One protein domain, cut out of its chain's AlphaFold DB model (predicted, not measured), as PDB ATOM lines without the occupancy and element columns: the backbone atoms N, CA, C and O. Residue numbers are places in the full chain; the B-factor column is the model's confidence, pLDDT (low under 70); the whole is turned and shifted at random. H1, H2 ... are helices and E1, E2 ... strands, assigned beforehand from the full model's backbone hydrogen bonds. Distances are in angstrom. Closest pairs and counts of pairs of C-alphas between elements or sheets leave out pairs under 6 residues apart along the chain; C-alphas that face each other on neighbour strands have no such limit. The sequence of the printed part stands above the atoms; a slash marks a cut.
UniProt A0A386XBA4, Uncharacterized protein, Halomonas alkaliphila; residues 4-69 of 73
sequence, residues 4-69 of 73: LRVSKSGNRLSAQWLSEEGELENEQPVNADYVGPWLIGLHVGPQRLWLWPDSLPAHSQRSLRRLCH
ATOM      1  N   LEU A   4      30.838  -9.841 105.371       80.12
ATOM      2  CA  LEU A   4      29.998  -8.715 104.959       80.12
ATOM      3  C   LEU A   4      28.535  -9.151 104.911       80.12
ATOM      4  O   LEU A   4      28.134  -9.902 104.017       80.12
ATOM      5  N   ARG A   5      27.712  -8.633 105.822       82.75
ATOM      6  CA  ARG A   5      26.266  -8.853 105.784       82.75
ATOM      7  C   ARG A   5      25.592  -7.749 105.002       82.75
ATOM      8  O   ARG A   5      25.566  -6.603 105.431       82.75
ATOM      9  N   VAL A   6      25.013  -8.114 103.863       80.81
ATOM     10  CA  VAL A   6      24.222  -7.201 103.033       80.81
ATOM     11  C   VAL A   6      22.741  -7.441 103.305       80.81
ATOM     12  O   VAL A   6      22.253  -8.563 103.169       80.81
ATOM     13  N   SER A   7      22.018  -6.382 103.651       81.25
ATOM     14  CA  SER A   7      20.571  -6.388 103.839       81.25
ATOM     15  C   SER A   7      19.895  -5.429 102.850       81.25
ATOM     16  O   SER A   7      20.501  -4.480 102.348       81.25
ATOM     17  N   LYS A   8      18.633  -5.701 102.506       79.56
ATOM     18  CA  LYS A   8      17.838  -4.861 101.601       79.56
ATOM     19  C   LYS A   8      16.603  -4.362 102.339       79.56
ATOM     20  O   LYS A   8      15.701  -5.148 102.611       79.56
ATOM     21  N   SER A   9      16.536  -3.053 102.571       79.38
ATOM     22  CA  SER A   9      15.357  -2.368 103.109       79.38
ATOM     23  C   SER A   9      14.678  -1.583 101.989       79.38
ATOM     24  O   SER A   9      15.103  -0.492 101.601       79.38
ATOM     25  N   GLY A  10      13.628  -2.170 101.409       79.56
ATOM     26  CA  GLY A  10      12.910  -1.588 100.273       79.56
ATOM     27  C   GLY A  10      13.790  -1.496  99.022       79.56
ATOM     28  O   GLY A  10      14.203  -2.517  98.475       79.56
ATOM     29  N   ASN A  11      14.075  -0.276  98.555       73.94
ATOM     30  CA  ASN A  11      14.953  -0.028  97.401       73.94
ATOM     31  C   ASN A  11      16.399   0.327  97.794       73.94
ATOM     32  O   ASN A  11      17.226   0.577  96.917       73.94
ATOM     33  N   ARG A  12      16.709   0.382  99.095       78.12
ATOM     34  CA  ARG A  12      18.045   0.721  99.591       78.12
ATOM     35  C   ARG A  12      18.745  -0.537 100.088       78.12
ATOM     36  O   ARG A  12      18.161  -1.336 100.819       78.12
ATOM     37  N   LEU A  13      19.988  -0.711  99.660       83.38
ATOM     38  CA  LEU A  13      20.868  -1.747 100.177       83.38
ATOM     39  C   LEU A  13      21.725  -1.146 101.273       83.38
ATOM     40  O   LEU A  13      22.209  -0.017 101.148       83.38
ATOM     41  N   SER A  14      21.911  -1.917 102.326       86.44
ATOM     42  CA  SER A  14      22.824  -1.594 103.398       86.44
ATOM     43  C   SER A  14      23.727  -2.783 103.672       86.44
ATOM     44  O   SER A  14      23.339  -3.930 103.440       86.44
ATOM     45  N   ALA A  15      24.946  -2.526 104.121       86.56
ATOM     46  CA  ALA A  15      25.816  -3.579 104.598       86.56
ATOM     47  C   ALA A  15      26.498  -3.196 105.894       86.56
ATOM     48  O   ALA A  15      26.782  -2.028 106.150       86.56
ATOM     49  N   GLN A  16      26.736  -4.221 106.691       88.06
ATOM     50  CA  GLN A  16      27.425  -4.153 107.963       88.06
ATOM     51  C   GLN A  16      28.554  -5.173 107.903       88.06
ATOM     52  O   GLN A  16      28.349  -6.313 107.462       88.06
ATOM     53  N   TRP A  17      29.747  -4.754 108.299       84.88
ATOM     54  CA  TRP A  17      30.842  -5.685 108.510       84.88
ATOM     55  C   TRP A  17      30.628  -6.381 109.839       84.88
ATOM     56  O   TRP A  17      30.372  -5.736 110.849       84.88
ATOM     57  N   LEU A  18      30.694  -7.702 109.824       84.94
ATOM     58  CA  LEU A  18      30.792  -8.498 111.026       84.94
ATOM     59  C   LEU A  18      32.279  -8.699 111.307       84.94
ATOM     60  O   LEU A  18      32.980  -9.387 110.552       84.94
ATOM     61  N   SER A  19      32.743  -8.058 112.372       80.88
ATOM     62  CA  SER A  19      34.087  -8.238 112.910       80.88
ATOM     63  C   SER A  19      34.265  -9.665 113.424       80.88
ATOM     64  O   SER A  19      33.296 -10.363 113.724       80.88
ATOM     65  N   GLU A  20      35.512 -10.120 113.560       78.00
ATOM     66  CA  GLU A  20      35.809 -11.473 114.065       78.00
ATOM     67  C   GLU A  20      35.339 -11.679 115.515       78.00
ATOM     68  O   GLU A  20      35.069 -12.805 115.923       78.00
ATOM     69  N   GLU A  21      35.154 -10.589 116.263       80.31
ATOM     70  CA  GLU A  21      34.573 -10.579 117.611       80.31
ATOM     71  C   GLU A  21      33.034 -10.686 117.614       80.31
ATOM     72  O   GLU A  21      32.416 -10.747 118.675       80.31
ATOM     73  N   GLY A  22      32.398 -10.733 116.437       77.81
ATOM     74  CA  GLY A  22      30.943 -10.811 116.288       77.81
ATOM     75  C   GLY A  22      30.223  -9.468 116.431       77.81
ATOM     76  O   GLY A  22      28.991  -9.438 116.459       77.81
ATOM     77  N   GLU A  23      30.961  -8.361 116.500       80.31
ATOM     78  CA  GLU A  23      30.386  -7.019 116.485       80.31
ATOM     79  C   GLU A  23      30.011  -6.607 115.059       80.31
ATOM     80  O   GLU A  23      30.779  -6.782 114.111       80.31
ATOM     81  N   LEU A  24      28.798  -6.073 114.905       80.25
ATOM     82  CA  LEU A  24      28.344  -5.473 113.656       80.25
ATOM     83  C   LEU A  24      28.815  -4.024 113.618       80.25
ATOM     84  O   LEU A  24      28.409  -3.202 114.442       80.25
ATOM     85  N   GLU A  25      29.655  -3.713 112.642       82.44
ATOM     86  CA  GLU A  25      30.059  -2.348 112.367       82.44
ATOM     87  C   GLU A  25      28.881  -1.497 111.868       82.44
ATOM     88  O   GLU A  25      27.793  -1.983 111.540       82.44
ATOM     89  N   ASN A  26      29.124  -0.187 111.783       82.69
ATOM     90  CA  ASN A  26      28.142   0.783 111.316       82.69
ATOM     91  C   ASN A  26      27.536   0.386 109.970       82.69
ATOM     92  O   ASN A  26      28.243   0.057 109.016       82.69
ATOM     93  N   GLU A  27      26.214   0.503 109.885       84.88
ATOM     94  CA  GLU A  27      25.494   0.262 108.649       84.88
ATOM     95  C   GLU A  27      25.906   1.276 107.579       84.88
ATOM     96  O   GLU A  27      25.667   2.477 107.704       84.88
ATOM     97  N   GLN A  28      26.500   0.774 106.500       85.31
ATOM     98  CA  GLN A  28      26.908   1.580 105.363       85.31
ATOM     99  C   GLN A  28      25.945   1.388 104.192       85.31
ATOM    100  O   GLN A  28      25.523   0.261 103.906       85.31
ATOM    101  N   PRO A  29      25.600   2.463 103.463       83.81
ATOM    102  CA  PRO A  29      24.830   2.337 102.240       83.81
ATOM    103  C   PRO A  29      25.638   1.561 101.202       83.81
ATOM    104  O   PRO A  29      26.827   1.826 100.994       83.81
ATOM    105  N   VAL A  30      24.966   0.624 100.534       83.94
ATOM    106  CA  VAL A  30      25.569  -0.181  99.478       83.94
ATOM    107  C   VAL A  30      25.016   0.194  98.121       83.94
ATOM    108  O   VAL A  30      23.806   0.231  97.906       83.94
ATOM    109  N   ASN A  31      25.924   0.418  97.181       82.19
ATOM    110  CA  ASN A  31      25.603   0.442  95.766       82.19
ATOM    111  C   ASN A  31      26.278  -0.733  95.089       82.19
ATOM    112  O   ASN A  31      27.419  -1.060  95.390       82.19
ATOM    113  N   ALA A  32      25.568  -1.367  94.170       77.12
ATOM    114  CA  ALA A  32      26.135  -2.432  93.380       77.12
ATOM    115  C   ALA A  32      26.075  -2.050  91.907       77.12
ATOM    116  O   ALA A  32      24.995  -1.852  91.346       77.12
ATOM    117  N   ASP A  33      27.254  -1.943  91.314       76.81
ATOM    118  CA  ASP A  33      27.458  -1.661  89.909       76.81
ATOM    119  C   ASP A  33      27.702  -2.979  89.179       76.81
ATOM    120  O   ASP A  33      28.688  -3.690  89.403       76.81
ATOM    121  N   TYR A  34      26.764  -3.324  88.302       74.00
ATOM    122  CA  TYR A  34      26.887  -4.485  87.438       74.00
ATOM    123  C   TYR A  34      27.697  -4.094  86.202       74.00
ATOM    124  O   TYR A  34      27.178  -3.454  85.291       74.00
ATOM    125  N   VAL A  35      28.985  -4.439  86.196       74.56
ATOM    126  CA  VAL A  35      29.909  -4.067  85.111       74.56
ATOM    127  C   VAL A  35      29.878  -5.103  83.983       74.56
ATOM    128  O   VAL A  35      30.145  -4.781  82.829       74.56
ATOM    129  N   GLY A  36      29.487  -6.343  84.281       69.88
ATOM    130  CA  GLY A  36      29.276  -7.371  83.270       69.88
ATOM    131  C   GLY A  36      28.935  -8.736  83.864       69.88
ATOM    132  O   GLY A  36      28.771  -8.863  85.079       69.88
ATOM    133  N   PRO A  37      28.877  -9.788  83.028       68.56
ATOM    134  CA  PRO A  37      28.535 -11.147  83.456       68.56
ATOM    135  C   PRO A  37      29.434 -11.690  84.573       68.56
ATOM    136  O   PRO A  37      28.998 -12.546  85.341       68.56
ATOM    137  N   TRP A  38      30.660 -11.163  84.663       73.94
ATOM    138  CA  TRP A  38      31.734 -11.680  85.505       73.94
ATOM    139  C   TRP A  38      32.311 -10.666  86.493       73.94
ATOM    140  O   TRP A  38      33.327 -10.953  87.114       73.94
ATOM    141  N   LEU A  39      31.730  -9.471  86.630       75.88
ATOM    142  CA  LEU A  39      32.295  -8.468  87.528       75.88
ATOM    143  C   LEU A  39      31.208  -7.601  88.146       75.88
ATOM    144  O   LEU A  39      30.421  -6.962  87.440       75.88
ATOM    145  N   ILE A  40      31.199  -7.579  89.476       78.69
ATOM    146  CA  ILE A  40      30.271  -6.769  90.254       78.69
ATOM    147  C   ILE A  40      31.087  -5.863  91.170       78.69
ATOM    148  O   ILE A  40      31.860  -6.338  92.003       78.69
ATOM    149  N   GLY A  41      30.929  -4.554  90.992       84.38
ATOM    150  CA  GLY A  41      31.495  -3.552  91.885       84.38
ATOM    151  C   GLY A  41      30.528  -3.302  93.033       84.38
ATOM    152  O   GLY A  41      29.456  -2.750  92.816       84.38
ATOM    153  N   LEU A  42      30.877  -3.713  94.249       82.44
ATOM    154  CA  LEU A  42      30.101  -3.426  95.449       82.44
ATOM    155  C   LEU A  42      30.728  -2.225  96.165       82.44
ATOM    156  O   LEU A  42      31.859  -2.290  96.633       82.44
ATOM    157  N   HIS A  43      30.023  -1.106  96.227       86.56
ATOM    158  CA  HIS A  43      30.456   0.084  96.952       86.56
ATOM    159  C   HIS A  43      29.793   0.073  98.320       86.56
ATOM    160  O   HIS A  43      28.574   0.194  98.395       86.56
ATOM    161  N   VAL A  44      30.584  -0.068  99.376       85.12
ATOM    162  CA  VAL A  44      30.153  -0.027 100.774       85.12
ATOM    163  C   VAL A  44      30.681   1.279 101.364       85.12
ATOM    164  O   VAL A  44      31.862   1.391 101.692       85.12
ATOM    165  N   GLY A  45      29.832   2.309 101.414       80.94
ATOM    166  CA  GLY A  45      30.262   3.658 101.793       80.94
ATOM    167  C   GLY A  45      31.411   4.175 100.896       80.94
ATOM    168  O   GLY A  45      31.226   4.255  99.679       80.94
ATOM    169  N   PRO A  46      32.590   4.530 101.451       79.38
ATOM    170  CA  PRO A  46      33.752   4.979 100.673       79.38
ATOM    171  C   PRO A  46      34.552   3.831 100.037       79.38
ATOM    172  O   PRO A  46      35.439   4.074  99.217       79.38
ATOM    173  N   GLN A  47      34.280   2.583 100.418       79.31
ATOM    174  CA  GLN A  47      35.103   1.440 100.058       79.31
ATOM    175  C   GLN A  47      34.497   0.698  98.866       79.31
ATOM    176  O   GLN A  47      33.322   0.332  98.865       79.31
ATOM    177  N   ARG A  48      35.304   0.466  97.826       83.88
ATOM    178  CA  ARG A  48      34.903  -0.288  96.632       83.88
ATOM    179  C   ARG A  48      35.482  -1.696  96.691       83.88
ATOM    180  O   ARG A  48      36.697  -1.867  96.664       83.88
ATOM    181  N   LEU A  49      34.602  -2.687  96.711       81.06
ATOM    182  CA  LEU A  49      34.929  -4.103  96.627       81.06
ATOM    183  C   LEU A  49      34.627  -4.617  95.225       81.06
ATOM    184  O   LEU A  49      33.562  -4.360  94.666       81.06
ATOM    185  N   TRP A  50      35.558  -5.381  94.672       80.94
ATOM    186  CA  TRP A  50      35.363  -6.073  93.407       80.94
ATOM    187  C   TRP A  50      35.056  -7.533  93.687       80.94
ATOM    188  O   TRP A  50      35.900  -8.267  94.197       80.94
ATOM    189  N   LEU A  51      33.837  -7.945  93.357       76.31
ATOM    190  CA  LEU A  51      33.406  -9.324  93.498       76.31
ATOM    191  C   LEU A  51      33.536 -10.022  92.154       76.31
ATOM    192  O   LEU A  51      32.842  -9.697  91.184       76.31
ATOM    193  N   TRP A  52      34.430 -11.005  92.132       76.75
ATOM    194  CA  TRP A  52      34.504 -11.967  91.052       76.75
ATOM    195  C   TRP A  52      33.464 -13.065  91.298       76.75
ATOM    196  O   TRP A  52      33.241 -13.465  92.441       76.75
ATOM    197  N   PRO A  53      32.809 -13.566  90.244       65.44
ATOM    198  CA  PRO A  53      31.811 -14.617  90.342       65.44
ATOM    199  C   PRO A  53      32.404 -15.857  91.006       65.44
ATOM    200  O   PRO A  53      31.786 -16.405  91.912       65.44
ATOM    201  N   ASP A  54      33.617 -16.254  90.630       74.50
ATOM    202  CA  ASP A  54      34.261 -17.463  91.154       74.50
ATOM    203  C   ASP A  54      34.498 -17.415  92.676       74.50
ATOM    204  O   ASP A  54      34.507 -18.437  93.352       74.50
ATOM    205  N   SER A  55      34.579 -16.210  93.248       70.31
ATOM    206  CA  SER A  55      34.752 -15.996  94.688       70.31
ATOM    207  C   SER A  55      33.476 -16.215  95.509       70.31
ATOM    208  O   SER A  55      33.518 -16.123  96.735       70.31
ATOM    209  N   LEU A  56      32.329 -16.468  94.869       70.06
ATOM    210  CA  LEU A  56      31.040 -16.636  95.536       70.06
ATOM    211  C   LEU A  56      30.371 -17.958  95.140       70.06
ATOM    212  O   LEU A  56      30.301 -18.291  93.955       70.06
ATOM    213  N   PRO A  57      29.746 -18.664  96.100       76.25
ATOM    214  CA  PRO A  57      28.883 -19.794  95.790       76.25
ATOM    215  C   PRO A  57      27.793 -19.414  94.777       76.25
ATOM    216  O   PRO A  57      27.230 -18.315  94.820       76.25
ATOM    217  N   ALA A  58      27.411 -20.353  93.909       75.12
ATOM    218  CA  ALA A  58      26.445 -20.116  92.828       75.12
ATOM    219  C   ALA A  58      25.082 -19.557  93.303       75.12
ATOM    220  O   ALA A  58      24.390 -18.850  92.562       75.12
ATOM    221  N   HIS A  59      24.666 -19.863  94.538       75.56
ATOM    222  CA  HIS A  59      23.442 -19.308  95.122       75.56
ATOM    223  C   HIS A  59      23.594 -17.811  95.440       75.56
ATOM    224  O   HIS A  59      22.725 -17.020  95.062       75.56
ATOM    225  N   SER A  60      24.719 -17.417  96.044       73.38
ATOM    226  CA  SER A  60      25.061 -16.027  96.343       73.38
ATOM    227  C   SER A  60      25.198 -15.224  95.061       73.38
ATOM    228  O   SER A  60      24.577 -14.174  94.950       73.38
ATOM    229  N   GLN A  61      25.876 -15.763  94.040       75.62
ATOM    230  CA  GLN A  61      25.946 -15.151  92.708       75.62
ATOM    231  C   GLN A  61      24.563 -14.838  92.125       75.62
ATOM    232  O   GLN A  61      24.338 -13.735  91.632       75.62
ATOM    233  N   ARG A  62      23.616 -15.789  92.162       77.19
ATOM    234  CA  ARG A  62      22.262 -15.568  91.622       77.19
ATOM    235  C   ARG A  62      21.493 -14.514  92.408       77.19
ATOM    236  O   ARG A  62      20.805 -13.691  91.807       77.19
ATOM    237  N   SER A  63      21.593 -14.531  93.733       75.94
ATOM    238  CA  SER A  63      20.968 -13.514  94.580       75.94
ATOM    239  C   SER A  63      21.561 -12.133  94.322       75.94
ATOM    240  O   SER A  63      20.803 -11.190  94.118       75.94
ATOM    241  N   LEU A  64      22.884 -12.040  94.202       73.44
ATOM    242  CA  LEU A  64      23.592 -10.797  93.915       73.44
ATOM    243  C   LEU A  64      23.251 -10.287  92.510       73.44
ATOM    244  O   LEU A  64      22.866  -9.133  92.367       73.44
ATOM    245  N   ARG A  65      23.230 -11.159  91.492       74.44
ATOM    246  CA  ARG A  65      22.736 -10.818  90.148       74.44
ATOM    247  C   ARG A  65      21.323 -10.262  90.200       74.44
ATOM    248  O   ARG A  65      21.117  -9.178  89.692       74.44
ATOM    249  N   ARG A  66      20.357 -10.924  90.843       75.56
ATOM    250  CA  ARG A  66      18.970 -10.409  90.930       75.56
ATOM    251  C   ARG A  66      18.867  -9.050  91.619       75.56
ATOM    252  O   ARG A  66      17.980  -8.266  91.314       75.56
ATOM    253  N   LEU A  67      19.755  -8.806  92.569       70.56
ATOM    254  CA  LEU A  67      19.742  -7.633  93.426       70.56
ATOM    255  C   LEU A  67      20.458  -6.437  92.767       70.56
ATOM    256  O   LEU A  67      20.046  -5.301  92.982       70.56
ATOM    257  N   CYS A  68      21.444  -6.703  91.902       66.56
ATOM    258  CA  CYS A  68      22.196  -5.705  91.127       66.56
ATOM    259  C   CYS A  68      21.675  -5.525  89.694       66.56
ATOM    260  O   CYS A  68      21.982  -4.526  89.048       66.56
ATOM    261  N   HIS A  69      20.904  -6.485  89.181       64.19
ATOM    262  CA  HIS A  69      20.290  -6.433  87.860       64.19
ATOM    263  C   HIS A  69      19.179  -5.386  87.868       64.19
ATOM    264  O   HIS A  69      17.999  -5.684  88.057       64.19
TER     265      HIS A  69
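Overview. This is residues 4 to 69 of the 73 residues of an uncharacterized protein of Halomonas alkaliphila (UniProt A0A386XBA4). Picture one five-stranded sheet, strongly twisted and curled like part of a barrel that stays open, with a single helix, H1, packed across one face of it near E3 and E4. E1 and E2 form a hairpin at one end of the curl, E3, E4 and E5 make the other wing, and E3 pairs with both E2 and E4. The 66 printed residues hold E1, E2, E3, E4, E5 and then H1 along the chain; the sheet's order is E1 - E2 - E3 - E4 - E5, antiparallel throughout, and the class is mixed, helices and strands. The whole is compact, with a radius of gyration of the C-alphas of 11.9 A and spans of 33 by 25 by 21 A.

Along the chain. Find C-alpha 4 at (29.998, -8.715, 104.959), where E1 begins; it runs through residues 4 to 9. E2 follows in residues 12 to 18, 19.4 A long. Next look for E3, residues 28 to 36, the longest strand at 24.0 A, from C-alpha 28 at (26.908, 1.580, 105.363). E4 covers residues 39 to 44 and E5 residues 47 to 51, 15.9 A and 12.7 A long. H1 takes residues 58 to 68, 15.1 A long, and ends at C-alpha 68 at (22.196, -5.705, 91.127).

Arrangement. The five strands form a meander, each the antiparallel neighbour of the one before, with E1 and E5 as edge strands. In the hairpin of E1 and E2, look at N 7 and O 14, 2.8 A apart. The pairing of E3 is staggered: residues 28 to 30 pair with E2, where N 28 and O 15 are 2.8 A apart, and residues 30 to 36 pair with E4, where N 43 and O 31 are 2.7 A apart. E4 and E5 form a hairpin at 154 degrees, with N 42 and O 49 2.8 A apart. E1 and E5 are apart. H1 is on the sheet at a height of 9.5 A, across the strands at 89 degrees to E3 on the local plane. It is only just over E3 and E4, with 3 of its 11 C-alphas falling on each. Its closest C-alphas to E3 are those of Cys 68 and Ala 32, 5.6 A apart. Inside H1 every O i to N i+4 pair is within hydrogen-bond range.

Size, cuts and confidence. The farthest C-alphas, those of Glu 21 and Gly 36, are 34.9 A apart. The printed part has no cut, and no link is long. The mean pLDDT of the printed part is 78.4; you will find values under 70 at residues 36 to 37, 53 and 68 to 69.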